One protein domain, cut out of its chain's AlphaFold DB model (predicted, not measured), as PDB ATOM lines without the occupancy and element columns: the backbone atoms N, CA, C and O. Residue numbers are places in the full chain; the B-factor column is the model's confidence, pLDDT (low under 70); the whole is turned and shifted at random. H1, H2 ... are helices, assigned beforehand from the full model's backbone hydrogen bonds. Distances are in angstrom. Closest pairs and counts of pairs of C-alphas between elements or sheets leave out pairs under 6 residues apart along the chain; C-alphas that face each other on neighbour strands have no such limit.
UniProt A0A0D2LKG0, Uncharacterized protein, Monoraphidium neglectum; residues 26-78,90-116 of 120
ATOM      1  N   VAL A  26     170.663 155.386 196.466       86.56
ATOM      2  CA  VAL A  26     169.546 156.347 196.519       86.56
ATOM      3  C   VAL A  26     169.347 156.850 197.942       86.56
ATOM      4  O   VAL A  26     169.341 158.058 198.180       86.56
ATOM      5  N   ASN A  27     169.262 155.938 198.911       90.50
ATOM      6  CA  ASN A  27     169.111 156.331 200.307       90.50
ATOM      7  C   ASN A  27     170.327 157.135 200.791       90.50
ATOM      8  O   ASN A  27     170.179 158.031 201.618       90.50
ATOM      9  N   GLY A  28     171.526 156.826 200.287       93.19
ATOM     10  CA  GLY A  28     172.759 157.527 200.638       93.19
ATOM     11  C   GLY A  28     172.726 158.976 200.175       93.19
ATOM     12  O   GLY A  28     172.984 159.878 200.971       93.19
ATOM     13  N   ARG A  29     172.326 159.210 198.921       91.62
ATOM     14  CA  ARG A  29     172.116 160.554 198.360       91.62
ATOM     15  C   ARG A  29     171.056 161.332 199.132       91.62
ATOM     16  O   ARG A  29     171.295 162.482 199.495       91.62
ATOM     17  N   LEU A  30     169.927 160.699 199.451       91.81
ATOM     18  CA  LEU A  30     168.877 161.318 200.267       91.81
ATOM     19  C   LEU A  30     169.396 161.721 201.651       91.81
ATOM     20  O   LEU A  30     169.204 162.862 202.061       91.81
ATOM     21  N   ALA A  31     170.114 160.829 202.335       93.69
ATOM     22  CA  ALA A  31     170.695 161.121 203.641       93.69
ATOM     23  C   ALA A  31     171.730 162.255 203.577       93.69
ATOM     24  O   ALA A  31     171.735 163.123 204.449       93.69
ATOM     25  N   MET A  32     172.570 162.299 202.537       94.69
ATOM     26  CA  MET A  32     173.519 163.398 202.321       94.69
ATOM     27  C   MET A  32     172.796 164.738 202.137       94.69
ATOM     28  O   MET A  32     173.148 165.717 202.797       94.69
ATOM     29  N   MET A  33     171.740 164.778 201.320       90.88
ATOM     30  CA  MET A  33     170.917 165.980 201.131       90.88
ATOM     31  C   MET A  33     170.231 166.414 202.434       90.88
ATOM     32  O   MET A  33     170.236 167.602 202.761       90.88
ATOM     33  N   SER A  34     169.691 165.466 203.209       90.62
ATOM     34  CA  SER A  34     169.087 165.744 204.518       90.62
ATOM     35  C   SER A  34     170.099 166.263 205.532       90.62
ATOM     36  O   SER A  34     169.768 167.168 206.286       90.62
ATOM     37  N   MET A  35     171.326 165.741 205.549       93.62
ATOM     38  CA  MET A  35     172.367 166.230 206.455       93.62
ATOM     39  C   MET A  35     172.801 167.650 206.097       93.62
ATOM     40  O   MET A  35     172.847 168.503 206.977       93.62
ATOM     41  N   VAL A  36     173.059 167.938 204.819       92.19
ATOM     42  CA  VAL A  36     173.438 169.294 204.384       92.19
ATOM     43  C   VAL A  36     172.308 170.289 204.655       92.19
ATOM     44  O   VAL A  36     172.534 171.339 205.259       92.19
ATOM     45  N   GLY A  37     171.082 169.946 204.254       88.44
ATOM     46  CA  GLY A  37     169.913 170.799 204.459       88.44
ATOM     47  C   GLY A  37     169.544 170.960 205.933       88.44
ATOM     48  O   GLY A  37     169.225 172.063 206.369       88.44
ATOM     49  N   GLY A  38     169.621 169.882 206.709       89.56
ATOM     50  CA  GLY A  38     169.276 169.866 208.125       89.56
ATOM     51  C   GLY A  38     170.291 170.607 208.986       89.56
ATOM     52  O   GLY A  38     169.887 171.470 209.754       89.56
ATOM     53  N   VAL A  39     171.598 170.389 208.789       92.31
ATOM     54  CA  VAL A  39     172.645 171.166 209.482       92.31
ATOM     55  C   VAL A  39     172.514 172.653 209.150       92.31
ATOM     56  O   VAL A  39     172.541 173.490 210.050       92.31
ATOM     57  N   GLY A  40     172.314 173.000 207.874       90.06
ATOM     58  CA  GLY A  40     172.061 174.387 207.479       90.06
ATOM     59  C   GLY A  40     170.799 174.962 208.132       90.06
ATOM     60  O   GLY A  40     170.812 176.085 208.634       90.06
ATOM     61  N   GLY A  41     169.719 174.182 208.173       88.94
ATOM     62  CA  GLY A  41     168.462 174.565 208.806       88.94
ATOM     63  C   GLY A  41     168.588 174.778 210.314       88.94
ATOM     64  O   GLY A  41     168.082 175.781 210.819       88.94
ATOM     65  N   GLU A  42     169.292 173.898 211.028       90.56
ATOM     66  CA  GLU A  42     169.525 174.038 212.471       90.56
ATOM     67  C   GLU A  42     170.351 175.283 212.775       90.56
ATOM     68  O   GLU A  42     169.951 176.095 213.607       90.56
ATOM     69  N   LEU A  43     171.452 175.498 212.049       92.19
ATOM     70  CA  LEU A  43     172.332 176.649 212.269       92.19
ATOM     71  C   LEU A  43     171.613 177.989 212.066       92.19
ATOM     72  O   LEU A  43     171.878 178.954 212.789       92.19
ATOM     73  N   LEU A  44     170.699 178.051 211.095       90.56
ATOM     74  CA  LEU A  44     169.965 179.271 210.752       90.56
ATOM     75  C   LEU A  44     168.731 179.491 211.630       90.56
ATOM     76  O   LEU A  44     168.446 180.624 212.016       90.56
ATOM     77  N   LEU A  45     167.980 178.429 211.922       89.12
ATOM     78  CA  LEU A  45     166.661 178.526 212.557       89.12
ATOM     79  C   LEU A  45     166.663 178.110 214.029       89.12
ATOM     80  O   LEU A  45     165.675 178.372 214.715       89.12
ATOM     81  N   ARG A  46     167.743 177.482 214.514       89.94
ATOM     82  CA  ARG A  46     167.917 176.980 215.890       89.94
ATOM     83  C   ARG A  46     166.758 176.096 216.353       89.94
ATOM     84  O   ARG A  46     166.308 176.172 217.494       89.94
ATOM     85  N   LYS A  47     166.246 175.277 215.437       91.31
ATOM     86  CA  LYS A  47     165.173 174.308 215.675       91.31
ATOM     87  C   LYS A  47     165.697 172.903 215.386       91.31
ATOM     88  O   LYS A  47     166.444 172.781 214.422       91.31
ATOM     89  N   PRO A  48     165.272 171.884 216.158       91.19
ATOM     90  CA  PRO A  48     165.686 170.500 215.936       91.19
ATOM     91  C   PRO A  48     165.254 169.994 214.551       91.19
ATOM     92  O   PRO A  48     164.231 170.464 214.030       91.19
ATOM     93  N   PHE A  49     165.948 169.002 213.984       89.50
ATOM     94  CA  PHE A  49     165.622 168.373 212.691       89.50
ATOM     95  C   PHE A  49     164.141 167.997 212.572       89.50
ATOM     96  O   PHE A  49     163.501 168.263 211.550       89.50
ATOM     97  N   ALA A  50     163.559 167.425 213.628       86.44
ATOM     98  CA  ALA A  50     162.143 167.054 213.632       86.44
ATOM     99  C   ALA A  50     161.214 168.273 213.467       86.44
ATOM    100  O   ALA A  50     160.223 168.219 212.735       86.44
ATOM    101  N   ALA A  51     161.549 169.396 214.106       88.75
ATOM    102  CA  ALA A  51     160.783 170.629 213.975       88.75
ATOM    103  C   ALA A  51     160.985 171.270 212.597       88.75
ATOM    104  O   ALA A  51     160.027 171.781 212.026       88.75
ATOM    105  N   LEU A  52     162.194 171.216 212.031       86.81
ATOM    106  CA  LEU A  52     162.448 171.702 210.672       86.81
ATOM    107  C   LEU A  52     161.577 170.986 209.640       86.81
ATOM    108  O   LEU A  52     161.026 171.639 208.758       86.81
ATOM    109  N   LEU A  53     161.402 169.670 209.783       84.25
ATOM    110  CA  LEU A  53     160.552 168.884 208.895       84.25
ATOM    111  C   LEU A  53     159.064 169.229 209.059       84.25
ATOM    112  O   LEU A  53     158.360 169.406 208.068       84.25
ATOM    113  N   LEU A  54     158.587 169.359 210.300       86.94
ATOM    114  CA  LEU A  54     157.183 169.678 210.592       86.94
ATOM    115  C   LEU A  54     156.791 171.104 210.194       86.94
ATOM    116  O   LEU A  54     155.642 171.351 209.833       86.94
ATOM    117  N   LEU A  55     157.730 172.047 210.279       87.12
ATOM    118  CA  LEU A  55     157.519 173.445 209.907       87.12
ATOM    119  C   LEU A  55     157.965 173.751 208.470       87.12
ATOM    120  O   LEU A  55     157.928 174.914 208.059       87.12
ATOM    121  N   ALA A  56     158.398 172.743 207.709       85.94
ATOM    122  CA  ALA A  56     158.854 172.934 206.343       85.94
ATOM    123  C   ALA A  56     157.719 173.516 205.481       85.94
ATOM    124  O   ALA A  56     156.622 172.949 205.439       85.94
ATOM    125  N   PRO A  57     157.959 174.625 204.752       88.19
ATOM    126  CA  PRO A  57     156.986 175.134 203.799       88.19
ATOM    127  C   PRO A  57     156.596 174.042 202.787       88.19
ATOM    128  O   PRO A  57     157.472 173.288 202.354       88.19
ATOM    129  N   PRO A  58     155.332 173.984 202.321       88.94
ATOM    130  CA  PRO A  58     154.891 172.963 201.366       88.94
ATOM    131  C   PRO A  58     155.761 172.877 200.104       88.94
ATOM    132  O   PRO A  58     155.982 171.791 199.576       88.94
ATOM    133  N   ALA A  59     156.314 174.007 199.652       87.44
ATOM    134  CA  ALA A  59     157.241 174.056 198.525       87.44
ATOM    135  C   ALA A  59     158.548 173.280 198.782       87.44
ATOM    136  O   ALA A  59     159.053 172.620 197.879       87.44
ATOM    137  N   VAL A  60     159.077 173.319 200.010       83.81
ATOM    138  CA  VAL A  60     160.291 172.583 200.395       83.81
ATOM    139  C   VAL A  60     160.013 171.084 200.409       83.81
ATOM    140  O   VAL A  60     160.792 170.316 199.852       83.81
ATOM    141  N   LEU A  61     158.876 170.667 200.971       83.88
ATOM    142  CA  LEU A  61     158.453 169.264 200.946       83.88
ATOM    143  C   LEU A  61     158.244 168.766 199.510       83.88
ATOM    144  O   LEU A  61     158.717 167.689 199.153       83.88
ATOM    145  N   GLY A  62     157.599 169.578 198.665       87.88
ATOM    146  CA  GLY A  62     157.430 169.286 197.242       87.88
ATOM    147  C   GLY A  62     158.766 169.130 196.516       87.88
ATOM    148  O   GLY A  62     158.940 168.178 195.758       87.88
ATOM    149  N   LEU A  63     159.737 170.006 196.795       87.12
ATOM    150  CA  LEU A  63     161.085 169.908 196.236       87.12
ATOM    151  C   LEU A  63     161.812 168.643 196.707       87.12
ATOM    152  O   LEU A  63     162.446 167.979 195.894       87.12
ATOM    153  N   MET A  64     161.701 168.271 197.986       83.25
ATOM    154  CA  MET A  64     162.295 167.033 198.510       83.25
ATOM    155  C   MET A  64     161.745 165.797 197.797       83.25
ATOM    156  O   MET A  64     162.519 164.945 197.358       83.25
ATOM    157  N   VAL A  65     160.422 165.711 197.631       86.75
ATOM    158  CA  VAL A  65     159.785 164.609 196.894       86.75
ATOM    159  C   VAL A  65     160.228 164.612 195.433       86.75
ATOM    160  O   VAL A  65     160.615 163.569 194.909       86.75
ATOM    161  N   LEU A  66     160.236 165.782 194.787       89.69
ATOM    162  CA  LEU A  66     160.647 165.923 193.394       89.69
ATOM    163  C   LEU A  66     162.093 165.468 193.180       89.69
ATOM    164  O   LEU A  66     162.346 164.679 192.276       89.69
ATOM    165  N   LEU A  67     163.027 165.917 194.021       86.12
ATOM    166  CA  LEU A  67     164.434 165.518 193.949       86.12
ATOM    167  C   LEU A  67     164.622 164.026 194.249       86.12
ATOM    168  O   LEU A  67     165.435 163.373 193.598       86.12
ATOM    169  N   SER A  68     163.835 163.472 195.174       83.81
ATOM    170  CA  SER A  68     163.860 162.036 195.479       83.81
ATOM    171  C   SER A  68     163.439 161.198 194.273       83.81
ATOM    172  O   SER A  68     164.104 160.223 193.935       83.81
ATOM    173  N   VAL A  69     162.367 161.602 193.584       86.00
ATOM    174  CA  VAL A  69     161.904 160.933 192.360       86.00
ATOM    175  C   VAL A  69     162.885 161.160 191.207       86.00
ATOM    176  O   VAL A  69     163.208 160.222 190.483       86.00
ATOM    177  N   ALA A  70     163.413 162.378 191.059       85.75
ATOM    178  CA  ALA A  70     164.389 162.710 190.024       85.75
ATOM    179  C   ALA A  70     165.678 161.886 190.153       85.75
ATOM    180  O   ALA A  70     166.237 161.467 189.142       85.75
ATOM    181  N   SER A  71     166.107 161.570 191.382       81.69
ATOM    182  CA  SER A  71     167.268 160.708 191.629       81.69
ATOM    183  C   SER A  71     167.101 159.285 191.079       81.69
ATOM    184  O   SER A  71     168.102 158.580 190.963       81.69
ATOM    185  N   ILE A  72     165.882 158.841 190.755       81.44
ATOM    186  CA  ILE A  72     165.618 157.496 190.219       81.44
ATOM    187  C   ILE A  72     165.849 157.437 188.697       81.44
ATOM    188  O   ILE A  72     166.221 156.392 188.164       81.44
ATOM    189  N   ILE A  73     165.670 158.566 188.003       81.31
ATOM    190  CA  ILE A  73     165.762 158.687 186.540       81.31
ATOM    191  C   ILE A  73     167.075 158.126 185.956       81.31
ATOM    192  O   ILE A  73     166.970 157.298 185.048       81.31
ATOM    193  N   PRO A  74     168.286 158.483 186.442       77.19
ATOM    194  CA  PRO A  74     169.535 157.978 185.853       77.19
ATOM    195  C   PRO A  74     169.629 156.443 185.875       77.19
ATOM    196  O   PRO A  74     170.099 155.828 184.920       77.19
ATOM    197  N   PHE A  75     169.067 155.786 186.898       73.50
ATOM    198  CA  PHE A  75     169.036 154.320 186.956       73.50
ATOM    199  C   PHE A  75     168.108 153.700 185.912       73.50
ATOM    200  O   PHE A  75     168.410 152.629 185.381       73.50
ATOM    201  N   MET A  76     166.972 154.348 185.623       75.50
ATOM    202  CA  MET A  76     166.030 153.878 184.601       75.50
ATOM    203  C   MET A  76     166.624 153.983 183.198       75.50
ATOM    204  O   MET A  76     166.351 153.123 182.361       75.50
ATOM    205  N   LEU A  77     167.453 155.004 182.965       76.88
ATOM    206  CA  LEU A  77     168.167 155.210 181.704       76.88
ATOM    207  C   LEU A  77     169.326 154.224 181.502       76.88
ATOM    208  O   LEU A  77     169.870 154.146 180.405       76.88
ATOM    209  N   GLY A  78     169.667 153.430 182.524       64.69
ATOM    210  CA  GLY A  78     170.731 152.439 182.429       64.69
ATOM    211  C   GLY A  78     172.116 153.065 182.283       64.69
ATOM    212  O   GLY A  78     173.025 152.371 181.835       64.69
ATOM    213  N   THR A  90     184.978 159.277 193.476       84.94
ATOM    214  CA  THR A  90     184.701 157.931 192.955       84.94
ATOM    215  C   THR A  90     183.336 157.398 193.415       84.94
ATOM    216  O   THR A  90     182.876 157.761 194.505       84.94
ATOM    217  N   PRO A  91     182.719 156.457 192.672       83.12
ATOM    218  CA  PRO A  91     181.503 155.766 193.122       83.12
ATOM    219  C   PRO A  91     181.672 155.092 194.496       83.12
ATOM    220  O   PRO A  91     180.775 155.092 195.340       83.12
ATOM    221  N   ALA A  92     182.874 154.578 194.785       85.56
ATOM    222  CA  ALA A  92     183.206 154.014 196.092       85.56
ATOM    223  C   ALA A  92     183.181 155.066 197.218       85.56
ATOM    224  O   ALA A  92     182.688 154.782 198.315       85.56
ATOM    225  N   ALA A  93     183.688 156.276 196.954       88.69
ATOM    226  CA  ALA A  93     183.635 157.385 197.902       88.69
ATOM    227  C   ALA A  93     182.192 157.848 198.133       88.69
ATOM    228  O   ALA A  93     181.799 158.070 199.279       88.69
ATOM    229  N   GLU A  94     181.379 157.919 197.078       89.31
ATOM    230  CA  GLU A  94     179.951 158.225 197.196       89.31
ATOM    231  C   GLU A  94     179.222 157.207 198.086       89.31
ATOM    232  O   GLU A  94     178.530 157.592 199.033       89.31
ATOM    233  N   ALA A  95     179.426 155.908 197.849       89.06
ATOM    234  CA  ALA A  95     178.805 154.855 198.648       89.06
ATOM    235  C   ALA A  95     179.233 154.907 200.125       89.06
ATOM    236  O   ALA A  95     178.420 154.656 201.023       89.06
ATOM    237  N   LEU A  96     180.501 155.232 200.401       92.38
ATOM    238  CA  LEU A  96     180.995 155.411 201.765       92.38
ATOM    239  C   LEU A  96     180.358 156.635 202.434       92.38
ATOM    240  O   LEU A  96     179.843 156.521 203.548       92.38
ATOM    241  N   ASN A  97     180.339 157.776 201.744       94.12
ATOM    242  CA  ASN A  97     179.738 159.013 202.243       94.12
ATOM    243  C   ASN A  97     178.246 158.834 202.528       94.12
ATOM    244  O   ASN A  97     177.770 159.265 203.575       94.12
ATOM    245  N   GLY A  98     177.525 158.120 201.660       94.38
ATOM    246  CA  GLY A  98     176.123 157.772 201.873       94.38
ATOM    247  C   GLY A  98     175.900 156.986 203.169       94.38
ATOM    248  O   GLY A  98     175.034 157.348 203.962       94.38
ATOM    249  N   LYS A  99     176.715 155.957 203.447       95.69
ATOM    250  CA  LYS A  99     176.628 155.177 204.702       95.69
ATOM    251  C   LYS A  99     176.895 156.035 205.936       95.69
ATOM    252  O   LYS A  99     176.174 155.924 206.928       95.69
ATOM    253  N   VAL A 100     177.922 156.882 205.873       97.00
ATOM    254  CA  VAL A 100     178.264 157.804 206.965       97.00
ATOM    255  C   VAL A 100     177.123 158.792 207.198       97.00
ATOM    256  O   VAL A 100     176.716 158.983 208.340       97.00
ATOM    257  N   ALA A 101     176.552 159.360 206.134       96.62
ATOM    258  CA  ALA A 101     175.429 160.285 206.224       96.62
ATOM    259  C   ALA A 101     174.174 159.625 206.810       96.62
ATOM    260  O   ALA A 101     173.513 160.231 207.647       96.62
ATOM    261  N   MET A 102     173.863 158.378 206.443       97.25
ATOM    262  CA  MET A 102     172.754 157.632 207.053       97.25
ATOM    263  C   MET A 102     172.958 157.428 208.556       97.25
ATOM    264  O   MET A 102     172.046 157.677 209.344       97.25
ATOM    265  N   ALA A 103     174.153 156.987 208.961       97.75
ATOM    266  CA  ALA A 103     174.478 156.783 210.370       97.75
ATOM    267  C   ALA A 103     174.426 158.104 211.153       97.75
ATOM    268  O   ALA A 103     173.862 158.146 212.246       97.75
ATOM    269  N   ALA A 104     174.951 159.184 210.570       96.12
ATOM    270  CA  ALA A 104     174.892 160.523 211.144       96.12
ATOM    271  C   ALA A 104     173.447 161.007 211.293       96.12
ATOM    272  O   ALA A 104     173.087 161.487 212.358       96.12
ATOM    273  N   LEU A 105     172.600 160.818 210.278       94.69
ATOM    274  CA  LEU A 105     171.194 161.214 210.328       94.69
ATOM    275  C   LEU A 105     170.452 160.495 211.464       94.69
ATOM    276  O   LEU A 105     169.752 161.136 212.244       94.69
ATOM    277  N   ILE A 106     170.651 159.181 211.603       96.25
ATOM    278  CA  ILE A 106     170.075 158.393 212.706       96.25
ATOM    279  C   ILE A 106     170.585 158.902 214.059       96.25
ATOM    280  O   ILE A 106     169.795 159.091 214.984       96.25
ATOM    281  N   ALA A 107     171.895 159.137 214.177       95.81
ATOM    282  CA  ALA A 107     172.501 159.646 215.401       95.81
ATOM    283  C   ALA A 107     171.946 161.024 215.782       95.81
ATOM    284  O   ALA A 107     171.619 161.239 216.947       95.81
ATOM    285  N   THR A 108     171.775 161.924 214.813       94.25
ATOM    286  CA  THR A 108     171.199 163.255 215.020       94.25
ATOM    287  C   THR A 108     169.793 163.160 215.599       94.25
ATOM    288  O   THR A 108     169.544 163.685 216.684       94.25
ATOM    289  N   PHE A 109     168.900 162.390 214.968       92.50
ATOM    290  CA  PHE A 109     167.547 162.191 215.495       92.50
ATOM    291  C   PHE A 109     167.544 161.574 216.900       92.50
ATOM    292  O   PHE A 109     166.774 162.007 217.757       92.50
ATOM    293  N   ALA A 110     168.405 160.586 217.161       94.56
ATOM    294  CA  ALA A 110     168.493 159.949 218.474       94.56
ATOM    295  C   ALA A 110     168.966 160.926 219.565       94.56
ATOM    296  O   ALA A 110     168.401 160.962 220.659       94.56
ATOM    297  N   ILE A 111     169.983 161.736 219.264       94.44
ATOM    298  CA  ILE A 111     170.547 162.712 220.199       94.44
ATOM    299  C   ILE A 111     169.552 163.846 220.464       94.44
ATOM    300  O   ILE A 111     169.356 164.212 221.623       94.44
ATOM    301  N   GLU A 112     168.902 164.392 219.436       92.88
ATOM    302  CA  GLU A 112     167.881 165.434 219.607       92.88
ATOM    303  C   GLU A 112     166.682 164.934 220.406       92.88
ATOM    304  O   GLU A 112     166.203 165.639 221.293       92.88
ATOM    305  N   ALA A 113     166.225 163.707 220.140       90.38
ATOM    306  CA  ALA A 113     165.134 163.099 220.891       90.38
ATOM    307  C   ALA A 113     165.489 162.936 222.377       90.38
ATOM    308  O   ALA A 113     164.647 163.178 223.239       90.38
ATOM    309  N   ALA A 114     166.739 162.574 222.685       93.56
ATOM    310  CA  ALA A 114     167.214 162.447 224.060       93.56
ATOM    311  C   ALA A 114     167.429 163.806 224.753       93.56
ATOM    312  O   ALA A 114     167.125 163.950 225.936       93.56
ATOM    313  N   LYS A 115     167.961 164.807 224.038       91.50
ATOM    314  CA  LYS A 115     168.268 166.142 224.585       91.50
ATOM    315  C   LYS A 115     167.066 167.089 224.626       91.50
ATOM    316  O   LYS A 115     167.100 168.062 225.375       91.50
ATOM    317  N   GLY A 116     166.071 166.891 223.765       88.06
ATOM    318  CA  GLY A 116     164.955 167.820 223.558       88.06
ATOM    319  C   GLY A 116     165.354 169.176 222.953       88.06
ATOM    320  O   GLY A 116     164.585 170.132 223.033       88.06
TER     321      GLY A 116
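What this domain is: This is residues 26 to 78 and 90 to 116 of the 120 residues of an uncharacterized protein of Monoraphidium neglectum (UniProt A0A0D2LKG0). H1 forms the middle: longer H5 crosses its first half, and H3 runs back on its other side, with H2 and H3 following H1 and little H4 at the far end. The 80 printed residues have five named helices, H1 to H5, no named strand: all helix, mostly crossed. It is only just compact, close to loose, radius of gyration of the C-alphas 13.9 A, spanning 44 by 28 by 18 A.

How they stand to each other: H1, residues 26 to 45, touches H5, residues 91 to 115, with residues 27 to 35 alone, at a steep tilt of 46 degrees, the same way; the closest C-alphas, Gly 28 and Gly 98, are 3.6 A apart. H2, residues 49 to 54, touches H1, about perpendicular at 89 degrees; closest C-alphas Gly 38 and Phe 49, 6.0 A. H3, residues 58 to 70, is close but not clearly touching H1; closest C-alphas Leu 30 and Ser 68, 7.0 A. In H1, H2, H3 and H5 every O i to N i+4 pair is within hydrogen-bond range; H4, residues 73 to 76, is too short.

Where its parts are: H1 spans 27.5 A from C-alpha 26 at (169.546, 156.347, 196.519), H3 18.0 A, and H5 35.7 A to C-alpha 115 at (168.268, 166.142, 224.585).

The domain as a whole: Residues 79 to 89 are not printed; C-alphas 78 and 90 are 18.3 A apart. Only residue 78 is under pLDDT 70.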